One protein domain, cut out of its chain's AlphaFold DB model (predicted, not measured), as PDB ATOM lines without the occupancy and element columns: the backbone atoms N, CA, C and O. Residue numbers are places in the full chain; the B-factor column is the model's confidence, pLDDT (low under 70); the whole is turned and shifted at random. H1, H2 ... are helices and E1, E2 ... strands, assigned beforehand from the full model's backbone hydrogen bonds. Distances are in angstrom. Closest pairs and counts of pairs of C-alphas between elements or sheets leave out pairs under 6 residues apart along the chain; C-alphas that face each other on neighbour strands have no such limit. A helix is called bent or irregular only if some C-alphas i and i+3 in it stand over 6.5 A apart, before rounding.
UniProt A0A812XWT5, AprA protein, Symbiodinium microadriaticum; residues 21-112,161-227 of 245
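Overview. This is residues 21 to 112 and 161 to 227 of the 245 residues of the protein "AprA protein" of Symbiodinium microadriaticum (UniProt A0A812XWT5). Two small sheets lie face to face as a sandwich, one built round the long strand E7 with E5, E8 and E9 beside it, the other made of E3, E4 and E6. Next to E8 stands a third piece, the parallel pair E1 and E2, with the kinked helix H2 packed on it; a long link, residues 196 to 217, makes a wide loop between E7 and E8. The printed part has 159 residues with two named helices and nine named strands, in the order E1, H1, E2, H2, E3, E4, E5, E6, E7, E8, E9, and under half of the residues are in named elements. The class is mixed, helices and strands; the sheet E3, E4, E6, in that order, is antiparallel, as are the neighbour pairs of the branched sheet round E7. The whole is compact, with a radius of gyration of the C-alphas of 15.8 A and spans of 47 by 42 by 34 A.

Arrangement. Start at E7, residues 187 to 195, which has three antiparallel neighbours in staggered pairing. E9, residues 224 to 226, pairs with residues 187 to 189 of E7, and N 224 and O 189 are 2.8 A apart. E5, residues 108 to 112, lies on one side of E7, with N 112 and O 192 at 2.8 A, and E8, residues 218 to 220, on the other side, with N 193 and O 219 at 2.9 A. E7 and E8 form a hairpin. Now look across to E3, residues 87 to 91, E4, residues 98 to 102, and E6, residues 172 to 176. This sheet and the branched sheet form a sandwich, two sheets face to face, with the facing parts 9.0 A centre to centre and the strands at 11 degrees. Its closest C-alphas between E6 and E7 are those of Ala 176 and Ile 191, 6.7 A apart. E3 and E4 are a hairpin, with N 101 and O 88 at 2.8 A; between E4 and E6, N 100 and O 174 are 2.8 A apart. Residues 165 to 166 pair antiparallel with residues 172 to 173 of E6. E2, residues 48 to 53, and E8 have 9 pairs of C-alphas within 8 A, and the closest are those of Leu 51 and Thr 220, 5.0 A apart. E2 is parallel to E1, residues 21 to 26, at 19 degrees, with N 49 and O 21 at 2.8 A. With H1, residues 36 to 39, they form a strand-helix-strand unit, two parallel neighbour strands with a helix between them in the chain; its crossover is right-handed. H2, residues 61 to 79, comes closest to E1 at the C-alphas of Leu 22 and Ile 71, 7.5 A apart, and only grazes the branched sheet, with its residues 66 to 74. In H2, 12 of 15 O i to N i+4 pairs are within hydrogen-bond range; H1 is too short for such a pair.

Along the chain. Find C-alpha 187 at (288.733, 247.037, 190.630); from there E7 runs 26.5 A to C-alpha 195 at (271.296, 241.291, 209.795). H2 spans 25.7 A, has a kink of 37 degrees near residue 68, and is irregular: C-alphas 62 and 65 are 7.9 A apart. E1 begins at C-alpha 21, (280.597, 226.185, 208.064), and measures 16.6 A; E2 measures 16.5 A. E3 and E6 each measure 13.6 A, E4 12.8 A and E5 10.9 A; H1, E8 and E9 are shorter.

Size, cuts and confidence. The C-alphas farthest apart are those of Tyr 80 and Asp 183, at 50.7 A. Residues 113 to 160 are cut out, and C-alphas 112 and 161 are 4.2 A apart across the cut. Of the links that are printed whole, E7 to E8 is long, with 22 residues. The mean pLDDT of the printed part is 88.2, and residues 198 to 215 are under 70.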
ATOM      1  N   LYS A  21     279.281 225.551 208.183       95.31
ATOM      2  CA  LYS A  21     280.597 226.185 208.064       95.31
ATOM      3  C   LYS A  21     280.460 227.681 207.844       95.31
ATOM      4  O   LYS A  21     279.672 228.100 207.003       95.31
ATOM      5  N   LEU A  22     281.305 228.441 208.526       97.19
ATOM      6  CA  LEU A  22     281.638 229.812 208.175       97.19
ATOM      7  C   LEU A  22     283.089 229.802 207.695       97.19
ATOM      8  O   LEU A  22     283.967 229.388 208.454       97.19
ATOM      9  N   VAL A  23     283.326 230.184 206.443       96.12
ATOM     10  CA  VAL A  23     284.684 230.390 205.927       96.12
ATOM     11  C   VAL A  23     284.988 231.882 205.961       96.12
ATOM     12  O   VAL A  23     284.155 232.677 205.533       96.12
ATOM     13  N   VAL A  24     286.146 232.232 206.515       96.69
ATOM     14  CA  VAL A  24     286.594 233.612 206.721       96.69
ATOM     15  C   VAL A  24     287.886 233.816 205.947       96.69
ATOM     16  O   VAL A  24     288.807 233.011 206.101       96.69
ATOM     17  N   ASN A  25     287.922 234.861 205.127       96.25
ATOM     18  CA  ASN A  25     289.053 235.232 204.288       96.25
ATOM     19  C   ASN A  25     289.280 236.746 204.335       96.25
ATOM     20  O   ASN A  25     288.338 237.507 204.548       96.25
ATOM     21  N   ALA A  26     290.500 237.169 204.014       95.69
ATOM     22  CA  ALA A  26     290.904 238.566 204.004       95.69
ATOM     23  C   ALA A  26     291.081 239.081 202.569       95.69
ATOM     24  O   ALA A  26     291.640 238.397 201.711       95.69
ATOM     25  N   VAL A  27     290.688 240.329 202.302       95.31
ATOM     26  CA  VAL A  27     290.888 240.935 200.969       95.31
ATOM     27  C   VAL A  27     292.278 241.522 200.720       95.31
ATOM     28  O   VAL A  27     292.594 241.851 199.575       95.31
ATOM     29  N   LEU A  28     293.088 241.719 201.767       94.56
ATOM     30  CA  LEU A  28     294.475 242.198 201.648       94.56
ATOM     31  C   LEU A  28     295.496 241.084 201.920       94.56
ATOM     32  O   LEU A  28     296.658 241.397 202.175       94.56
ATOM     33  N   ASP A  29     295.074 239.818 201.861       93.69
ATOM     34  CA  ASP A  29     295.932 238.649 202.062       93.69
ATOM     35  C   ASP A  29     297.113 238.638 201.070       93.69
ATOM     36  O   ASP A  29     296.965 238.824 199.859       93.69
ATOM     37  N   GLU A  30     298.326 238.454 201.589       91.31
ATOM     38  CA  GLU A  30     299.556 238.482 200.802       91.31
ATOM     39  C   GLU A  30     299.785 237.240 199.929       91.31
ATOM     40  O   GLU A  30     300.621 237.279 199.014       91.31
ATOM     41  N   PHE A  31     299.072 236.152 200.216       90.12
ATOM     42  CA  PHE A  31     299.249 234.827 199.628       90.12
ATOM     43  C   PHE A  31     298.050 234.375 198.798       90.12
ATOM     44  O   PHE A  31     298.250 233.626 197.841       90.12
ATOM     45  N   GLN A  32     296.840 234.806 199.155       90.56
ATOM     46  CA  GLN A  32     295.592 234.422 198.490       90.56
ATOM     47  C   GLN A  32     294.965 235.635 197.804       90.56
ATOM     48  O   GLN A  32     294.810 236.694 198.411       90.56
ATOM     49  N   GLN A  33     294.611 235.508 196.524       92.00
ATOM     50  CA  GLN A  33     293.878 236.574 195.846       92.00
ATOM     51  C   GLN A  33     292.458 236.666 196.423       92.00
ATOM     52  O   GLN A  33     291.873 235.644 196.792       92.00
ATOM     53  N   PRO A  34     291.864 237.870 196.468       94.88
ATOM     54  CA  PRO A  34     290.555 238.060 197.089       94.88
ATOM     55  C   PRO A  34     289.428 237.250 196.420       94.88
ATOM     56  O   PRO A  34     288.412 236.978 197.051       94.88
ATOM     57  N   ASP A  35     289.597 236.846 195.161       94.88
ATOM     58  CA  ASP A  35     288.636 236.054 194.391       94.88
ATOM     59  C   ASP A  35     289.038 234.576 194.210       94.88
ATOM     60  O   ASP A  35     288.372 233.851 193.473       94.88
ATOM     61  N   ASP A  36     290.074 234.087 194.907       92.44
ATOM     62  CA  ASP A  36     290.510 232.677 194.829       92.44
ATOM     63  C   ASP A  36     289.407 231.686 195.242       92.44
ATOM     64  O   ASP A  36     289.459 230.495 194.915       92.44
ATOM     65  N   THR A  37     288.382 232.151 195.959       92.19
ATOM     66  CA  THR A  37     287.226 231.329 196.329       92.19
ATOM     67  C   THR A  37     286.429 230.843 195.128       92.19
ATOM     68  O   THR A  37     285.840 229.762 195.216       92.19
ATOM     69  N   HIS A  38     286.496 231.559 193.999       91.31
ATOM     70  CA  HIS A  38     285.778 231.231 192.768       91.31
ATOM     71  C   HIS A  38     285.997 229.774 192.337       91.31
ATOM     72  O   HIS A  38     285.071 229.099 191.881       91.31
ATOM     73  N   TYR A  39     287.209 229.255 192.554       90.06
ATOM     74  CA  TYR A  39     287.610 227.913 192.138       90.06
ATOM     75  C   TYR A  39     286.991 226.779 192.961       90.06
ATOM     76  O   TYR A  39     286.937 225.637 192.502       90.06
ATOM     77  N   TRP A  40     286.539 227.040 194.190       92.19
ATOM     78  CA  TRP A  40     286.146 225.964 195.107       92.19
ATOM     79  C   TRP A  40     284.854 226.216 195.882       92.19
ATOM     80  O   TRP A  40     284.222 225.251 196.331       92.19
ATOM     81  N   TRP A  41     284.415 227.466 196.025       94.06
ATOM     82  CA  TRP A  41     283.262 227.812 196.848       94.06
ATOM     83  C   TRP A  41     281.990 227.106 196.380       94.06
ATOM     84  O   TRP A  41     281.308 226.466 197.185       94.06
ATOM     85  N   SER A  42     281.697 227.135 195.077       92.94
ATOM     86  CA  SER A  42     280.505 226.506 194.488       92.94
ATOM     87  C   SER A  42     280.420 224.999 194.774       92.94
ATOM     88  O   SER A  42     279.333 224.470 195.001       92.94
ATOM     89  N   GLY A  43     281.567 224.318 194.869       93.00
ATOM     90  CA  GLY A  43     281.656 222.886 195.157       93.00
ATOM     91  C   GLY A  43     281.467 222.507 196.629       93.00
ATOM     92  O   GLY A  43     281.308 221.323 196.926       93.00
ATOM     93  N   MET A  44     281.498 223.466 197.559       94.00
ATOM     94  CA  MET A  44     281.362 223.193 198.993       94.00
ATOM     95  C   MET A  44     279.927 222.793 199.368       94.00
ATOM     96  O   MET A  44     278.992 223.480 198.953       94.00
ATOM     97  N   PRO A  45     279.725 221.750 200.202       95.44
ATOM     98  CA  PRO A  45     278.382 221.328 200.596       95.44
ATOM     99  C   PRO A  45     277.724 222.302 201.581       95.44
ATOM    100  O   PRO A  45     278.406 222.923 202.399       95.44
ATOM    101  N   GLU A  46     276.399 222.382 201.528       94.88
ATOM    102  CA  GLU A  46     275.571 223.150 202.464       94.88
ATOM    103  C   GLU A  46     275.437 222.466 203.843       94.88
ATOM    104  O   GLU A  46     275.573 221.240 203.929       94.88
ATOM    105  N   PRO A  47     275.102 223.210 204.919       94.94
ATOM    106  CA  PRO A  47     274.982 224.670 204.974       94.94
ATOM    107  C   PRO A  47     276.353 225.359 205.071       94.94
ATOM    108  O   PRO A  47     277.198 224.959 205.879       94.94
ATOM    109  N   LYS A  48     276.575 226.400 204.263       95.56
ATOM    110  CA  LYS A  48     277.819 227.186 204.262       95.56
ATOM    111  C   LYS A  48     277.554 228.693 204.217       95.56
ATOM    112  O   LYS A  48     276.611 229.158 203.588       95.56
ATOM    113  N   HIS A  49     278.451 229.440 204.846       96.50
ATOM    114  CA  HIS A  49     278.463 230.895 204.894       96.50
ATOM    115  C   HIS A  49     279.878 231.406 204.661       96.50
ATOM    116  O   HIS A  49     280.852 230.713 204.976       96.50
ATOM    117  N   PHE A  50     279.981 232.602 204.096       96.00
ATOM    118  CA  PHE A  50     281.250 233.227 203.759       96.00
ATOM    119  C   PHE A  50     281.347 234.604 204.409       96.00
ATOM    120  O   PHE A  50     280.332 235.291 204.540       96.00
ATOM    121  N   LEU A  51     282.548 234.967 204.849       96.31
ATOM    122  CA  LEU A  51     282.878 236.273 205.405       96.31
ATOM    123  C   LEU A  51     284.210 236.720 204.812       96.31
ATOM    124  O   LEU A  51     285.251 236.120 205.067       96.31
ATOM    125  N   MET A  52     284.152 237.770 204.011       96.81
ATOM    126  CA  MET A  52     285.304 238.420 203.424       96.81
ATOM    127  C   MET A  52     285.602 239.688 204.220       96.81
ATOM    128  O   MET A  52     284.846 240.655 204.146       96.81
ATOM    129  N   THR A  53     286.689 239.687 204.984       96.06
ATOM    130  CA  THR A  53     287.011 240.780 205.895       96.06
ATOM    131  C   THR A  53     287.754 241.895 205.158       96.06
ATOM    132  O   THR A  53     288.865 241.687 204.646       96.06
ATOM    133  N   PRO A  54     287.175 243.108 205.090       94.38
ATOM    134  CA  PRO A  54     287.795 244.247 204.456       94.38
ATOM    135  C   PRO A  54     288.996 244.720 205.273       94.38
ATOM    136  O   PRO A  54     288.985 244.776 206.500       94.38
ATOM    137  N   ASN A  55     290.033 245.160 204.571       94.38
ATOM    138  CA  ASN A  55     291.223 245.752 205.179       94.38
ATOM    139  C   ASN A  55     291.998 244.846 206.161       94.38
ATOM    140  O   ASN A  55     292.779 245.342 206.984       94.38
ATOM    141  N   ALA A  56     291.826 243.530 206.036       94.50
ATOM    142  CA  ALA A  56     292.557 242.541 206.807       94.50
ATOM    143  C   ALA A  56     293.690 241.878 206.005       94.50
ATOM    144  O   ALA A  56     293.519 241.585 204.821       94.50
ATOM    145  N   GLU A  57     294.856 241.716 206.641       92.69
ATOM    146  CA  GLU A  57     296.016 240.978 206.103       92.69
ATOM    147  C   GLU A  57     295.930 239.474 206.411       92.69
ATOM    148  O   GLU A  57     295.017 239.046 207.112       92.69
ATOM    149  N   HIS A  58     296.876 238.673 205.913       94.12
ATOM    150  CA  HIS A  58     296.820 237.206 205.970       94.12
ATOM    151  C   HIS A  58     296.578 236.597 207.365       94.12
ATOM    152  O   HIS A  58     295.937 235.555 207.497       94.12
ATOM    153  N   SER A  59     297.105 237.203 208.430       93.56
ATOM    154  CA  SER A  59     296.899 236.727 209.803       93.56
ATOM    155  C   SER A  59     295.567 237.164 210.418       93.56
ATOM    156  O   SER A  59     295.259 236.758 211.543       93.56
ATOM    157  N   GLU A  60     294.785 237.970 209.694       93.81
ATOM    158  CA  GLU A  60     293.481 238.519 210.076       93.81
ATOM    159  C   GLU A  60     293.523 239.414 211.332       93.81
ATOM    160  O   GLU A  60     292.494 239.815 211.886       93.81
ATOM    161  N   ILE A  61     294.719 239.790 211.803       93.31
ATOM    162  CA  ILE A  61     294.884 240.564 213.039       93.31
ATOM    163  C   ILE A  61     294.327 241.974 212.862       93.31
ATOM    164  O   ILE A  61     293.731 242.526 213.792       93.31
ATOM    165  N   THR A  62     294.480 242.570 211.679       91.62
ATOM    166  CA  THR A  62     293.914 243.898 211.399       91.62
ATOM    167  C   THR A  62     292.389 243.879 211.235       91.62
ATOM    168  O   THR A  62     291.770 244.930 211.386       91.62
ATOM    169  N   GLY A  63     291.785 242.700 211.034       92.19
ATOM    170  CA  GLY A  63     290.337 242.459 210.955       92.19
ATOM    171  C   GLY A  63     289.692 241.944 212.249       92.19
ATOM    172  O   GLY A  63     288.494 241.665 212.287       92.19
ATOM    173  N   ILE A  64     290.450 241.821 213.345       92.44
ATOM    174  CA  ILE A  64     290.018 241.096 214.556       92.44
ATOM    175  C   ILE A  64     288.710 241.615 215.182       92.44
ATOM    176  O   ILE A  64     287.968 240.849 215.800       92.44
ATOM    177  N   PHE A  65     288.420 242.913 215.038       88.31
ATOM    178  CA  PHE A  65     287.207 243.537 215.576       88.31
ATOM    179  C   PHE A  65     285.940 243.227 214.773       88.31
ATOM    180  O   PHE A  65     284.845 243.485 215.267       88.31
ATOM    181  N   GLU A  66     286.081 242.680 213.574       88.56
ATOM    182  CA  GLU A  66     284.982 242.189 212.745       88.56
ATOM    183  C   GLU A  66     284.852 240.670 212.894       88.56
ATOM    184  O   GLU A  66     283.799 240.141 213.237       88.56
ATOM    185  N   ILE A  67     285.976 239.963 212.784       92.81
ATOM    186  CA  ILE A  67     285.999 238.500 212.702       92.81
ATOM    187  C   ILE A  67     285.592 237.827 214.010       92.81
ATOM    188  O   ILE A  67     284.832 236.856 214.007       92.81
ATOM    189  N   VAL A  68     286.099 238.301 215.154       92.25
ATOM    190  CA  VAL A  68     285.818 237.645 216.441       92.25
ATOM    191  C   VAL A  68     284.334 237.741 216.812       92.25
ATOM    192  O   VAL A  68     283.768 236.703 217.177       92.25
ATOM    193  N   PRO A  69     283.675 238.916 216.726       91.06
ATOM    194  CA  PRO A  69     282.232 238.998 216.916       91.06
ATOM    195  C   PRO A  69     281.450 238.161 215.898       91.06
ATOM    196  O   PRO A  69     280.599 237.389 216.338       91.06
ATOM    197  N   ALA A  70     281.788 238.208 214.604       92.56
ATOM    198  CA  ALA A  70     281.068 237.470 213.565       92.56
ATOM    199  C   ALA A  70     281.102 235.950 213.802       92.56
ATOM    200  O   ALA A  70     280.060 235.283 213.851       92.56
ATOM    201  N   ILE A  71     282.293 235.392 214.062       95.25
ATOM    202  CA  ILE A  71     282.464 233.972 214.408       95.25
ATOM    203  C   ILE A  71     281.709 233.645 215.701       95.25
ATOM    204  O   ILE A  71     281.009 232.631 215.779       95.25
ATOM    205  N   GLY A  72     281.836 234.493 216.725       94.50
ATOM    206  CA  GLY A  72     281.161 234.311 218.006       94.50
ATOM    207  C   GLY A  72     279.639 234.269 217.862       94.50
ATOM    208  O   GLY A  72     278.990 233.382 218.428       94.50
ATOM    209  N   THR A  73     279.067 235.178 217.071       93.94
ATOM    210  CA  THR A  73     277.631 235.225 216.792       93.94
ATOM    211  C   THR A  73     277.189 233.999 216.008       93.94
ATOM    212  O   THR A  73     276.224 233.347 216.412       93.94
ATOM    213  N   TYR A  74     277.902 233.636 214.941       95.38
ATOM    214  CA  TYR A  74     277.589 232.453 214.142       95.38
ATOM    215  C   TYR A  74     277.546 231.186 215.005       95.38
ATOM    216  O   TYR A  74     276.543 230.469 215.025       95.38
ATOM    217  N   LEU A  75     278.588 230.957 215.811       95.81
ATOM    218  CA  LEU A  75     278.642 229.827 216.739       95.81
ATOM    219  C   LEU A  75     277.511 229.870 217.770       95.81
ATOM    220  O   LEU A  75     276.913 228.834 218.059       95.81
ATOM    221  N   ALA A  76     277.181 231.046 218.309       93.50
ATOM    222  CA  ALA A  76     276.070 231.187 219.243       93.50
ATOM    223  C   ALA A  76     274.733 230.797 218.594       93.50
ATOM    224  O   ALA A  76     273.967 230.049 219.200       93.50
ATOM    225  N   TYR A  77     274.461 231.237 217.362       93.00
ATOM    226  CA  TYR A  77     273.245 230.851 216.638       93.00
ATOM    227  C   TYR A  77     273.155 229.334 216.447       93.00
ATOM    228  O   TYR A  77     272.099 228.755 216.703       93.00
ATOM    229  N   LEU A  78     274.263 228.674 216.093       94.19
ATOM    230  CA  LEU A  78     274.305 227.214 215.971       94.19
ATOM    231  C   LEU A  78     274.058 226.506 217.312       94.19
ATOM    232  O   LEU A  78     273.263 225.567 217.376       94.19
ATOM    233  N   LEU A  79     274.701 226.961 218.394       94.50
ATOM    234  CA  LEU A  79     274.562 226.372 219.732       94.50
ATOM    235  C   LEU A  79     273.146 226.525 220.299       94.50
ATOM    236  O   LEU A  79     272.648 225.609 220.955       94.50
ATOM    237  N   TYR A  80     272.492 227.658 220.036       93.25
ATOM    238  CA  TYR A  80     271.114 227.919 220.459       93.25
ATOM    239  C   TYR A  80     270.058 227.409 219.472       93.25
ATOM    240  O   TYR A  80     268.869 227.589 219.722       93.25
ATOM    241  N   GLN A  81     270.471 226.749 218.382       92.88
ATOM    242  CA  GLN A  81     269.578 226.252 217.329       92.88
ATOM    243  C   GLN A  81     268.688 227.357 216.730       92.88
ATOM    244  O   GLN A  81     267.548 227.113 216.331       92.88
ATOM    245  N   SER A  82     269.215 228.580 216.677       90.25
ATOM    246  CA  SER A  82     268.576 229.720 216.029       90.25
ATOM    247  C   SER A  82     268.694 229.602 214.511       90.25
ATOM    248  O   SER A  82     269.675 229.073 213.988       90.25
ATOM    249  N   THR A  83     267.714 230.140 213.784       90.38
ATOM    250  CA  THR A  83     267.777 230.211 212.320       90.38
ATOM    251  C   THR A  83     268.910 231.136 211.889       90.38
ATOM    252  O   THR A  83     268.899 232.319 212.224       90.38
ATOM    253  N   VAL A  84     269.861 230.601 211.125       93.06
ATOM    254  CA  VAL A  84     270.880 231.388 210.428       93.06
ATOM    255  C   VAL A  84     270.336 231.721 209.035       93.06
ATOM    256  O   VAL A  84     270.013 230.785 208.300       93.06
ATOM    257  N   PRO A  85     270.189 233.004 208.670       91.88
ATOM    258  CA  PRO A  85     269.713 233.389 207.355       91.88
ATOM    259  C   PRO A  85     270.695 232.984 206.262       91.88
ATOM    260  O   PRO A  85     271.901 232.870 206.490       91.88
ATOM    261  N   THR A  86     270.161 232.753 205.068       90.69
ATOM    262  CA  THR A  86     270.945 232.388 203.890       90.69
ATOM    263  C   THR A  86     270.665 233.349 202.745       90.69
ATOM    264  O   THR A  86     269.607 233.979 202.650       90.69
ATOM    265  N   PHE A  87     271.637 233.481 201.858       91.38
ATOM    266  CA  PHE A  87     271.461 234.167 200.592       91.38
ATOM    267  C   PHE A  87     272.396 233.538 199.570       91.38
ATOM    268  O   PHE A  87     273.408 232.928 199.920       91.38
ATOM    269  N   THR A  88     272.025 233.660 198.306       93.50
ATOM    270  CA  THR A  88     272.837 233.212 197.177       93.50
ATOM    271  C   THR A  88     273.309 234.421 196.398       93.50
ATOM    272  O   THR A  88     272.707 235.492 196.481       93.50
ATOM    273  N   TRP A  89     274.368 234.262 195.618       95.81
ATOM    274  CA  TRP A  89     274.819 235.292 194.699       95.81
ATOM    275  C   TRP A  89     275.295 234.687 193.393       95.81
ATOM    276  O   TRP A  89     275.753 233.547 193.355       95.81
ATOM    277  N   ASP A  90     275.225 235.507 192.355       96.19
ATOM    278  CA  ASP A  90     275.807 235.241 191.051       96.19
ATOM    279  C   ASP A  90     276.708 236.420 190.675       96.19
ATOM    280  O   ASP A  90     276.329 237.580 190.871       96.19
ATOM    281  N   ILE A  91     277.896 236.120 190.148       97.19
ATOM    282  CA  ILE A  91     278.818 237.111 189.584       97.19
ATOM    283  C   ILE A  91     278.754 236.984 188.064       97.19
ATOM    284  O   ILE A  91     279.067 235.936 187.499       97.19
ATOM    285  N   SER A  92     278.317 238.048 187.402       96.94
ATOM    286  CA  SER A  92     278.192 238.102 185.950       96.94
ATOM    287  C   SER A  92     279.562 238.017 185.278       96.94
ATOM    288  O   SER A  92     280.463 238.803 185.561       96.94
ATOM    289  N   ALA A  93     279.710 237.084 184.337       94.19
ATOM    290  CA  ALA A  93     280.921 236.965 183.528       94.19
ATOM    291  C   ALA A  93     281.054 238.085 182.474       94.19
ATOM    292  O   ALA A  93     282.132 238.259 181.908       94.19
ATOM    293  N   GLU A  94     279.972 238.817 182.185       95.25
ATOM    294  CA  GLU A  94     279.948 239.849 181.141       95.25
ATOM    295  C   GLU A  94     280.492 241.194 181.629       95.25
ATOM    296  O   GLU A  94     281.143 241.907 180.865       95.25
ATOM    297  N   ASP A  95     280.227 241.534 182.890       95.62
ATOM    298  CA  ASP A  95     280.520 242.851 183.464       95.62
ATOM    299  C   ASP A  95     281.013 242.807 184.920       95.62
ATOM    300  O   ASP A  95     281.361 243.844 185.474       95.62
ATOM    301  N   GLY A  96     281.060 241.631 185.553       96.44
ATOM    302  CA  GLY A  96     281.449 241.483 186.953       96.44
ATOM    303  C   GLY A  96     280.355 241.861 187.955       96.44
ATOM    304  O   GLY A  96     280.637 241.867 189.156       96.44
ATOM    305  N   THR A  97     279.130 242.189 187.525       98.00
ATOM    306  CA  THR A  97     278.029 242.543 188.436       98.00
ATOM    307  C   THR A  97     277.739 241.395 189.404       98.00
ATOM    308  O   THR A  97     277.480 240.269 188.981       98.00
ATOM    309  N   ILE A  98     277.720 241.689 190.704       97.88
ATOM    310  CA  ILE A  98     277.290 240.755 191.748       97.88
ATOM    311  C   ILE A  98     275.804 240.981 192.008       97.88
ATOM    312  O   ILE A  98     275.393 242.109 192.275       97.88
ATOM    313  N   THR A  99     275.001 239.918 191.978       96.94
ATOM    314  CA  THR A  99     273.582 239.955 192.359       96.94
ATOM    315  C   THR A  99     273.335 239.002 193.518       96.94
ATOM    316  O   THR A  99     273.294 237.792 193.326       96.94
ATOM    317  N   ALA A 100     273.158 239.543 194.724       95.62
ATOM    318  CA  ALA A 100     272.844 238.789 195.931       95.62
ATOM    319  C   ALA A 100     271.324 238.700 196.134       95.62
ATOM    320  O   ALA A 100     270.648 239.721 196.271       95.62
ATOM    321  N   THR A 101     270.792 237.481 196.197       93.38
ATOM    322  CA  THR A 101     269.375 237.192 196.447       93.38
ATOM    323  C   THR A 101     269.200 236.642 197.854       93.38
ATOM    324  O   THR A 101     269.618 235.526 198.161       93.38
ATOM    325  N   LEU A 102     268.567 237.434 198.715       89.44
ATOM    326  CA  LEU A 102     268.349 237.096 200.114       89.44
ATOM    327  C   LEU A 102     267.041 236.333 200.280       89.44
ATOM    328  O   LEU A 102     266.011 236.678 199.688       89.44
ATOM    329  N   ASP A 103     267.070 235.339 201.164       81.44
ATOM    330  CA  ASP A 103     265.859 234.659 201.585       81.44
ATOM    331  C   ASP A 103     264.962 235.562 202.469       81.44
ATOM    332  O   ASP A 103     265.244 236.733 202.767       81.44
ATOM    333  N   LYS A 104     263.810 235.010 202.862       81.31
ATOM    334  CA  LYS A 104     262.815 235.699 203.701       81.31
ATOM    335  C   LYS A 104     263.162 235.676 205.192       81.31
ATOM    336  O   LYS A 104     262.416 236.240 205.990       81.31
ATOM    337  N   SER A 105     264.228 234.985 205.579       83.19
ATOM    338  CA  SER A 105     264.665 234.857 206.959       83.19
ATOM    339  C   SER A 105     265.646 235.973 207.322       83.19
ATOM    340  O   SER A 105     266.393 236.488 206.492       83.19
ATOM    341  N   GLY A 106     265.590 236.399 208.583       82.94
ATOM    342  CA  GLY A 106     266.354 237.548 209.053       82.94
ATOM    343  C   GLY A 106     265.829 238.891 208.530       82.94
ATOM    344  O   GLY A 106     265.292 239.035 207.423       82.94
ATOM    345  N   GLU A 107     265.986 239.912 209.363       86.25
ATOM    346  CA  GLU A 107     265.797 241.301 208.965       86.25
ATOM    347  C   GLU A 107     267.168 241.883 208.632       86.25
ATOM    348  O   GLU A 107     268.085 241.766 209.436       86.25
ATOM    349  N   VAL A 108     267.320 242.480 207.451       89.44
ATOM    350  CA  VAL A 108     268.575 243.133 207.059       89.44
ATOM    351  C   VAL A 108     268.685 244.455 207.811       89.44
ATOM    352  O   VAL A 108     267.743 245.250 207.824       89.44
ATOM    353  N   PHE A 109     269.819 244.662 208.470       89.38
ATOM    354  CA  PHE A 109     270.206 245.946 209.034       89.38
ATOM    355  C   PHE A 109     270.782 246.843 207.940       89.38
ATOM    356  O   PHE A 109     270.292 247.951 207.746       89.38
ATOM    357  N   GLU A 110     271.763 246.327 207.202       91.44
ATOM    358  CA  GLU A 110     272.454 247.042 206.135       91.44
ATOM    359  C   GLU A 110     272.953 246.049 205.080       91.44
ATOM    360  O   GLU A 110     273.370 244.937 205.406       91.44
ATOM    361  N   ALA A 111     272.896 246.457 203.814       94.38
ATOM    362  CA  ALA A 111     273.656 245.835 202.743       94.38
ATOM    363  C   ALA A 111     274.636 246.880 202.213       94.38
ATOM    364  O   ALA A 111     274.250 248.023 201.963       94.38
ATOM    365  N   SER A 112     275.897 246.510 202.045       96.75
ATOM    366  CA  SER A 112     276.938 247.415 201.574       96.75
ATOM    367  C   SER A 112     277.821 246.740 200.532       96.75
ATOM    368  O   SER A 112     277.912 245.518 200.475       96.75
ATOM    369  N   VAL A 161     276.960 252.039 201.023       96.06
ATOM    370  CA  VAL A 161     275.679 251.381 201.313       96.06
ATOM    371  C   VAL A 161     274.923 251.123 200.007       96.06
ATOM    372  O   VAL A 161     274.901 251.978 199.119       96.06
ATOM    373  N   LEU A 162     274.321 249.942 199.890       94.25
ATOM    374  CA  LEU A 162     273.490 249.536 198.762       94.25
ATOM    375  C   LEU A 162     272.011 249.723 199.097       94.25
ATOM    376  O   LEU A 162     271.562 249.434 200.204       94.25
ATOM    377  N   GLU A 163     271.244 250.152 198.100       87.31
ATOM    378  CA  GLU A 163     269.790 250.225 198.203       87.31
ATOM    379  C   GLU A 163     269.173 248.887 197.765       87.31
ATOM    380  O   GLU A 163     269.335 248.490 196.603       87.31
ATOM    381  N   PRO A 164     268.456 248.170 198.650       83.06
ATOM    382  CA  PRO A 164     267.877 246.882 198.306       83.06
ATOM    383  C   PRO A 164     266.700 247.046 197.346       83.06
ATOM    384  O   PRO A 164     265.801 247.865 197.546       83.06
ATOM    385  N   THR A 165     266.635 246.176 196.342       81.75
ATOM    386  CA  THR A 165     265.434 245.995 195.525       81.75
ATOM    387  C   THR A 165     264.564 244.911 196.149       81.75
ATOM    388  O   THR A 165     265.039 243.823 196.462       81.75
ATOM    389  N   VAL A 166     263.272 245.183 196.334       78.56
ATOM    390  CA  VAL A 166     262.308 244.182 196.812       78.56
ATOM    391  C   VAL A 166     261.479 243.696 195.631       78.56
ATOM    392  O   VAL A 166     260.747 244.470 195.013       78.56
ATOM    393  N   ASN A 167     261.583 242.408 195.323       74.38
ATOM    394  CA  ASN A 167     260.792 241.776 194.278       74.38
ATOM    395  C   ASN A 167     259.328 241.611 194.709       74.38
ATOM    396  O   ASN A 167     258.989 241.605 195.895       74.38
ATOM    397  N   ALA A 168     258.443 241.400 193.733       70.25
ATOM    398  CA  ALA A 168     257.011 241.210 193.975       70.25
ATOM    399  C   ALA A 168     256.682 239.989 194.861       70.25
ATOM    400  O   ALA A 168     255.623 239.946 195.484       70.25
ATOM    401  N   ASP A 169     257.577 239.001 194.934       73.75
ATOM    402  CA  ASP A 169     257.447 237.810 195.782       73.75
ATOM    403  C   ASP A 169     257.976 238.007 197.220       73.75
ATOM    404  O   ASP A 169     257.895 237.089 198.050       73.75
ATOM    405  N   GLY A 170     258.489 239.206 197.519       72.19
ATOM    406  CA  GLY A 170     259.071 239.599 198.797       72.19
ATOM    407  C   GLY A 170     260.534 239.194 198.988       72.19
ATOM    408  O   GLY A 170     261.054 239.401 200.084       72.19
ATOM    409  N   SER A 171     261.195 238.610 197.980       75.12
ATOM    410  CA  SER A 171     262.652 238.430 198.009       75.12
ATOM    411  C   SER A 171     263.359 239.784 197.900       75.12
ATOM    412  O   SER A 171     262.864 240.711 197.250       75.12
ATOM    413  N   ARG A 172     264.500 239.917 198.580       85.06
ATOM    414  CA  ARG A 172     265.336 241.123 198.538       85.06
ATOM    415  C   ARG A 172     266.554 240.830 197.681       85.06
ATOM    416  O   ARG A 172     267.212 239.815 197.890       85.06
ATOM    417  N   VAL A 173     266.843 241.720 196.749       91.31
ATOM    418  CA  VAL A 173     267.988 241.634 195.852       91.31
ATOM    419  C   VAL A 173     268.871 242.848 196.084       91.31
ATOM    420  O   VAL A 173     268.388 243.979 196.050       91.31
ATOM    421  N   ASN A 174     270.156 242.610 196.319       93.88
ATOM    422  CA  ASN A 174     271.182 243.645 196.329       93.88
ATOM    423  C   ASN A 174     272.111 243.404 195.144       93.88
ATOM    424  O   ASN A 174     272.539 242.271 194.922       93.88
ATOM    425  N   SER A 175     272.432 244.461 194.406       95.69
ATOM    426  CA  SER A 175     273.352 244.382 193.275       95.69
ATOM    427  C   SER A 175     274.509 245.349 193.469       95.69
ATOM    428  O   SER A 175     274.305 246.490 193.883       95.69
ATOM    429  N   ALA A 176     275.712 244.887 193.152       96.75
ATOM    430  CA  ALA A 176     276.940 245.662 193.207       96.75
ATOM    431  C   ALA A 176     277.657 245.565 191.863       96.75
ATOM    432  O   ALA A 176     277.862 244.470 191.339       96.75
ATOM    433  N   HIS A 177     278.038 246.716 191.316       96.75
ATOM    434  CA  HIS A 177     278.775 246.819 190.063       96.75
ATOM    435  C   HIS A 177     279.763 247.973 190.137       96.75
ATOM    436  O   HIS A 177     279.429 249.045 190.654       96.75
ATOM    437  N   MET A 178     280.952 247.768 189.580       96.62
ATOM    438  CA  MET A 178     281.920 248.828 189.352       96.62
ATOM    439  C   MET A 178     282.578 248.678 187.991       96.62
ATOM    440  O   MET A 178     283.166 247.644 187.678       96.62
ATOM    441  N   ASP A 179     282.567 249.762 187.220       96.31
ATOM    442  CA  ASP A 179     283.334 249.822 185.986       96.31
ATOM    443  C   ASP A 179     284.837 249.806 186.290       96.31
ATOM    444  O   ASP A 179     285.328 250.463 187.219       96.31
ATOM    445  N   ALA A 180     285.583 249.060 185.476       93.44
ATOM    446  CA  ALA A 180     287.032 249.095 185.528       93.44
ATOM    447  C   ALA A 180     287.532 250.496 185.126       93.44
ATOM    448  O   ALA A 180     287.017 251.075 184.168       93.44
ATOM    449  N   PRO A 181     288.546 251.053 185.810       92.88
ATOM    450  CA  PRO A 181     289.143 252.318 185.403       92.88
ATOM    451  C   PRO A 181     289.712 252.280 183.976       92.88
ATOM    452  O   PRO A 181     290.428 251.350 183.606       92.88
ATOM    453  N   ASP A 182     289.527 253.371 183.225       93.25
ATOM    454  CA  ASP A 182     290.048 253.532 181.853       93.25
ATOM    455  C   ASP A 182     291.590 253.507 181.752       93.25
ATOM    456  O   ASP A 182     292.160 253.497 180.661       93.25
ATOM    457  N   ASP A 183     292.294 253.517 182.888       91.19
ATOM    458  CA  ASP A 183     293.758 253.489 182.974       91.19
ATOM    459  C   ASP A 183     294.355 252.069 183.041       91.19
ATOM    460  O   ASP A 183     295.570 251.910 183.215       91.19
ATOM    461  N   GLY A 184     293.513 251.040 182.887       90.00
ATOM    462  CA  GLY A 184     293.910 249.632 182.864       90.00
ATOM    463  C   GLY A 184     294.114 249.015 184.247       90.00
ATOM    464  O   GLY A 184     294.670 247.923 184.346       90.00
ATOM    465  N   ARG A 185     293.719 249.701 185.325       93.50
ATOM    466  CA  ARG A 185     293.651 249.098 186.660       93.50
ATOM    467  C   ARG A 185     292.512 248.093 186.772       93.50
ATOM    468  O   ARG A 185     291.484 248.200 186.115       93.50
ATOM    469  N   TYR A 186     292.687 247.188 187.723       95.44
ATOM    470  CA  TYR A 186     291.631 246.338 188.251       95.44
ATOM    471  C   TYR A 186     290.890 247.039 189.390       95.44
ATOM    472  O   TYR A 186     291.510 247.759 190.188       95.44
ATOM    473  N   VAL A 187     289.592 246.774 189.476       97.06
ATOM    474  CA  VAL A 187     288.733 247.037 190.630       97.06
ATOM    475  C   VAL A 187     288.299 245.698 191.222       97.06
ATOM    476  O   VAL A 187     288.087 244.740 190.486       97.06
ATOM    477  N   ALA A 188     288.208 245.616 192.542       97.62
ATOM    478  CA  ALA A 188     287.649 244.472 193.246       97.62
ATOM    479  C   ALA A 188     286.504 244.945 194.130       97.62
ATOM    480  O   ALA A 188     286.603 246.034 194.699       97.62
ATOM    481  N   TYR A 189     285.437 244.159 194.234       98.31
ATOM    482  CA  TYR A 189     284.303 244.466 195.095       98.31
ATOM    483  C   TYR A 189     283.541 243.217 195.543       98.31
ATOM    484  O   TYR A 189     283.548 242.198 194.859       98.31
ATOM    485  N   PHE A 190     282.874 243.302 196.691       98.38
ATOM    486  CA  PHE A 190     281.958 242.278 197.204       98.38
ATOM    487  C   PHE A 190     280.791 242.929 197.949       98.38
ATOM    488  O   PHE A 190     280.871 244.098 198.334       98.38
ATOM    489  N   ILE A 191     279.703 242.178 198.139       98.19
ATOM    490  CA  ILE A 191     278.551 242.607 198.937       98.19
ATOM    491  C   ILE A 191     278.691 242.044 200.350       98.19
ATOM    492  O   ILE A 191     278.931 240.851 200.517       98.19
ATOM    493  N   ASP A 192     278.491 242.899 201.342       97.31
ATOM    494  CA  ASP A 192     278.417 242.594 202.769       97.31
ATOM    495  C   ASP A 192     276.978 242.827 203.256       97.31
ATOM    496  O   ASP A 192     276.378 243.874 202.987       97.31
ATOM    497  N   ILE A 193     276.403 241.822 203.918       95.56
ATOM    498  CA  ILE A 193     275.039 241.831 204.444       95.56
ATOM    499  C   ILE A 193     275.090 241.637 205.955       95.56
ATOM    500  O   ILE A 193     275.404 240.553 206.453       95.56
ATOM    501  N   LYS A 194     274.630 242.660 206.673       93.50
ATOM    502  CA  LYS A 194     274.463 242.640 208.126       93.50
ATOM    503  C   LYS A 194     272.991 242.496 208.466       93.50
ATOM    504  O   LYS A 194     272.141 243.243 207.978       93.50
ATOM    505  N   TYR A 195     272.661 241.538 209.319       91.62
ATOM    506  CA  TYR A 195     271.296 241.291 209.795       91.62
ATOM    507  C   TYR A 195     271.047 242.042 211.100       91.62
ATOM    508  O   TYR A 195     271.988 242.400 211.778       91.62
ATOM    509  N   LYS A 196     269.813 242.325 211.505       87.81
ATOM    510  CA  LYS A 196     269.553 242.907 212.833       87.81
ATOM    511  C   LYS A 196     269.720 241.839 213.911       87.81
ATOM    512  O   LYS A 196     269.193 240.738 213.745       87.81
ATOM    513  N   ASP A 197     270.367 242.163 215.034       80.50
ATOM    514  CA  ASP A 197     270.256 241.313 216.223       80.50
ATOM    515  C   ASP A 197     268.843 241.487 216.815       80.50
ATOM    516  O   ASP A 197     268.498 242.583 217.267       80.50
ATOM    517  N   PRO A 198     268.008 240.434 216.871       68.69
ATOM    518  CA  PRO A 198     266.692 240.514 217.506       68.69
ATOM    519  C   PRO A 198     266.751 240.830 219.013       68.69
ATOM    520  O   PRO A 198     265.704 241.035 219.631       68.69
ATOM    521  N   ARG A 199     267.942 240.836 219.624       65.06
ATOM    522  CA  ARG A 199     268.177 241.087 221.054       65.06
ATOM    523  C   ARG A 199     268.784 242.465 221.348       65.06
ATOM    524  O   ARG A 199     268.932 242.791 222.527       65.06
ATOM    525  N   GLU A 200     269.138 243.264 220.338       62.56
ATOM    526  CA  GLU A 200     269.857 244.527 220.555       62.56
ATOM    527  C   GLU A 200     268.984 245.709 221.006       62.56
ATOM    528  O   GLU A 200     267.809 245.845 220.658       62.56
ATOM    529  N   ASN A 201     269.620 246.617 221.760       49.31
ATOM    530  CA  ASN A 201     269.109 247.935 222.127       49.31
ATOM    531  C   ASN A 201     269.969 249.010 221.416       49.31
ATOM    532  O   ASN A 201     271.165 249.082 221.696       49.31
ATOM    533  N   PRO A 202     269.393 249.869 220.554       48.56
ATOM    534  CA  PRO A 202     270.105 250.715 219.577       48.56
ATOM    535  C   PRO A 202     270.934 251.893 220.144       48.56
ATOM    536  O   PRO A 202     271.191 252.868 219.448       48.56
ATOM    537  N   SER A 203     271.346 251.862 221.413       44.06
ATOM    538  CA  SER A 203     271.934 253.009 222.129       44.06
ATOM    539  C   SER A 203     273.473 253.018 222.233       44.06
ATOM    540  O   SER A 203     274.017 253.873 222.931       44.06
ATOM    541  N   LEU A 204     274.190 252.120 221.542       45.16
ATOM    542  CA  LEU A 204     275.654 251.944 221.664       45.16
ATOM    543  C   LEU A 204     276.428 252.011 220.326       45.16
ATOM    544  O   LEU A 204     277.463 251.366 220.183       45.16
ATOM    545  N   GLN A 205     275.975 252.808 219.354       50.31
ATOM    546  CA  GLN A 205     276.708 253.020 218.092       50.31
ATOM    547  C   GLN A 205     277.827 254.071 218.247       50.31
ATOM    548  O   GLN A 205     277.603 255.150 218.798       50.31
ATOM    549  N   GLY A 206     279.038 253.758 217.770       44.06
ATOM    550  CA  GLY A 206     280.189 254.666 217.770       44.06
ATOM    551  C   GLY A 206     281.192 254.343 216.655       44.06
ATOM    552  O   GLY A 206     281.831 253.290 216.677       44.06
ATOM    553  N   ASP A 207     281.344 255.292 215.728       51.34
ATOM    554  CA  ASP A 207     281.975 255.154 214.407       51.34
ATOM    555  C   ASP A 207     283.452 255.556 214.387       51.34
ATOM    556  O   ASP A 207     283.727 256.753 214.415       51.34
ATOM    557  N   ILE A 208     284.397 254.607 214.275       41.72
ATOM    558  CA  ILE A 208     285.773 254.889 213.777       41.72
ATOM    559  C   ILE A 208     286.423 253.670 213.059       41.72
ATOM    560  O   ILE A 208     287.367 253.851 212.296       41.72
ATOM    561  N   LEU A 209     285.948 252.432 213.247       44.06
ATOM    562  CA  LEU A 209     286.529 251.213 212.642       44.06
ATOM    563  C   LEU A 209     285.415 250.299 212.105       44.06
ATOM    564  O   LEU A 209     284.343 250.316 212.715       44.06
ATOM    565  N   PRO A 210     285.662 249.475 211.063       51.50
ATOM    566  CA  PRO A 210     284.813 248.321 210.781       51.50
ATOM    567  C   PRO A 210     284.780 247.473 212.053       51.50
ATOM    568  O   PRO A 210     285.814 247.023 212.554       51.50
ATOM    569  N   LYS A 211     283.609 247.394 212.669       58.47
ATOM    570  CA  LYS A 211     283.359 246.588 213.855       58.47
ATOM    571  C   LYS A 211     282.065 245.861 213.591       58.47
ATOM    572  O   LYS A 211     281.058 246.516 213.317       58.47
ATOM    573  N   ASP A 212     282.105 244.545 213.693       56.03
ATOM    574  CA  ASP A 212     280.873 243.785 213.795       56.03
ATOM    575  C   ASP A 212     280.348 243.898 215.239       56.03
ATOM    576  O   ASP A 212     281.120 244.016 216.205       56.03
ATOM    577  N   MET A 213     279.028 243.941 215.394       60.66
ATOM    578  CA  MET A 213     278.381 244.044 216.697       60.66
ATOM    579  C   MET A 213     278.102 242.636 217.234       60.66
ATOM    580  O   MET A 213     277.455 241.834 216.561       60.66
ATOM    581  N   PRO A 214     278.546 242.288 218.458       65.12
ATOM    582  CA  PRO A 214     278.244 240.983 219.033       65.12
ATOM    583  C   PRO A 214     276.738 240.708 219.031       65.12
ATOM    584  O   PRO A 214     275.968 241.441 219.644       65.12
ATOM    585  N   GLY A 215     276.334 239.612 218.391       69.25
ATOM    586  CA  GLY A 215     274.936 239.223 218.237       69.25
ATOM    587  C   GLY A 215     274.318 239.557 216.877       69.25
ATOM    588  O   GLY A 215     273.275 238.977 216.546       69.25
ATOM    589  N   GLN A 216     274.993 240.382 216.079       85.38
ATOM    590  CA  GLN A 216     274.699 240.632 214.677       85.38
ATOM    591  C   GLN A 216     275.297 239.522 213.804       85.38
ATOM    592  O   GLN A 216     276.423 239.086 214.030       85.38
ATOM    593  N   LEU A 217     274.517 238.989 212.860       93.56
ATOM    594  CA  LEU A 217     275.067 238.097 211.837       93.56
ATOM    595  C   LEU A 217     275.519 238.935 210.649       93.56
ATOM    596  O   LEU A 217     274.791 239.831 210.218       93.56
ATOM    597  N   GLU A 218     276.676 238.577 210.112       94.75
ATOM    598  CA  GLU A 218     277.330 239.237 208.993       94.75
ATOM    599  C   GLU A 218     277.863 238.178 208.036       94.75
ATOM    600  O   GLU A 218     278.525 237.226 208.458       94.75
ATOM    601  N   PHE A 219     277.528 238.324 206.758       96.56
ATOM    602  CA  PHE A 219     277.940 237.406 205.707       96.56
ATOM    603  C   PHE A 219     278.160 238.164 204.401       96.56
ATOM    604  O   PHE A 219     277.456 239.131 204.103       96.56
ATOM    605  N   THR A 220     279.084 237.674 203.581       97.56
ATOM    606  CA  THR A 220     279.492 238.329 202.339       97.56
ATOM    607  C   THR A 220     279.347 237.416 201.130       97.56
ATOM    608  O   THR A 220     279.273 236.190 201.245       97.56
ATOM    609  N   THR A 221     279.323 238.018 199.944       97.88
ATOM    610  CA  THR A 221     279.542 237.296 198.685       97.88
ATOM    611  C   THR A 221     281.020 236.962 198.500       97.88
ATOM    612  O   THR A 221     281.882 237.438 199.244       97.88
ATOM    613  N   GLU A 222     281.327 236.194 197.455       97.44
ATOM    614  CA  GLU A 222     282.672 236.183 196.873       97.44
ATOM    615  C   GLU A 222     283.018 237.554 196.280       97.44
ATOM    616  O   GLU A 222     282.144 238.405 196.068       97.44
ATOM    617  N   VAL A 223     284.302 237.754 196.006       97.88
ATOM    618  CA  VAL A 223     284.809 238.983 195.402       97.88
ATOM    619  C   VAL A 223     284.719 238.891 193.884       97.88
ATOM    620  O   VAL A 223     285.192 237.938 193.273       97.88
ATOM    621  N   SER A 224     284.156 239.927 193.271       97.88
ATOM    622  CA  SER A 224     284.305 240.186 191.844       97.88
ATOM    623  C   SER A 224     285.541 241.047 191.627       97.88
ATOM    624  O   SER A 224     285.679 242.103 192.246       97.88
ATOM    625  N   VAL A 225     286.444 240.611 190.752       97.06
ATOM    626  CA  VAL A 225     287.569 241.423 190.277       97.06
ATOM    627  C   VAL A 225     287.366 241.699 188.797       97.06
ATOM    628  O   VAL A 225     287.289 240.776 187.985       97.06
ATOM    629  N   TRP A 226     287.327 242.980 188.442       96.56
ATOM    630  CA  TRP A 226     287.027 243.443 187.097       96.56
ATOM    631  C   TRP A 226     288.146 244.343 186.537       96.56
ATOM    632  O   TRP A 226     288.648 245.209 187.261       96.56
ATOM    633  N   PRO A 227     288.570 244.175 185.267       94.69
ATOM    634  CA  PRO A 227     288.137 243.144 184.319       94.69
ATOM    635  C   PRO A 227     288.573 241.743 184.761       94.69
ATOM    636  O   PRO A 227     289.668 241.580 185.303       94.69
TER     637      PRO A 227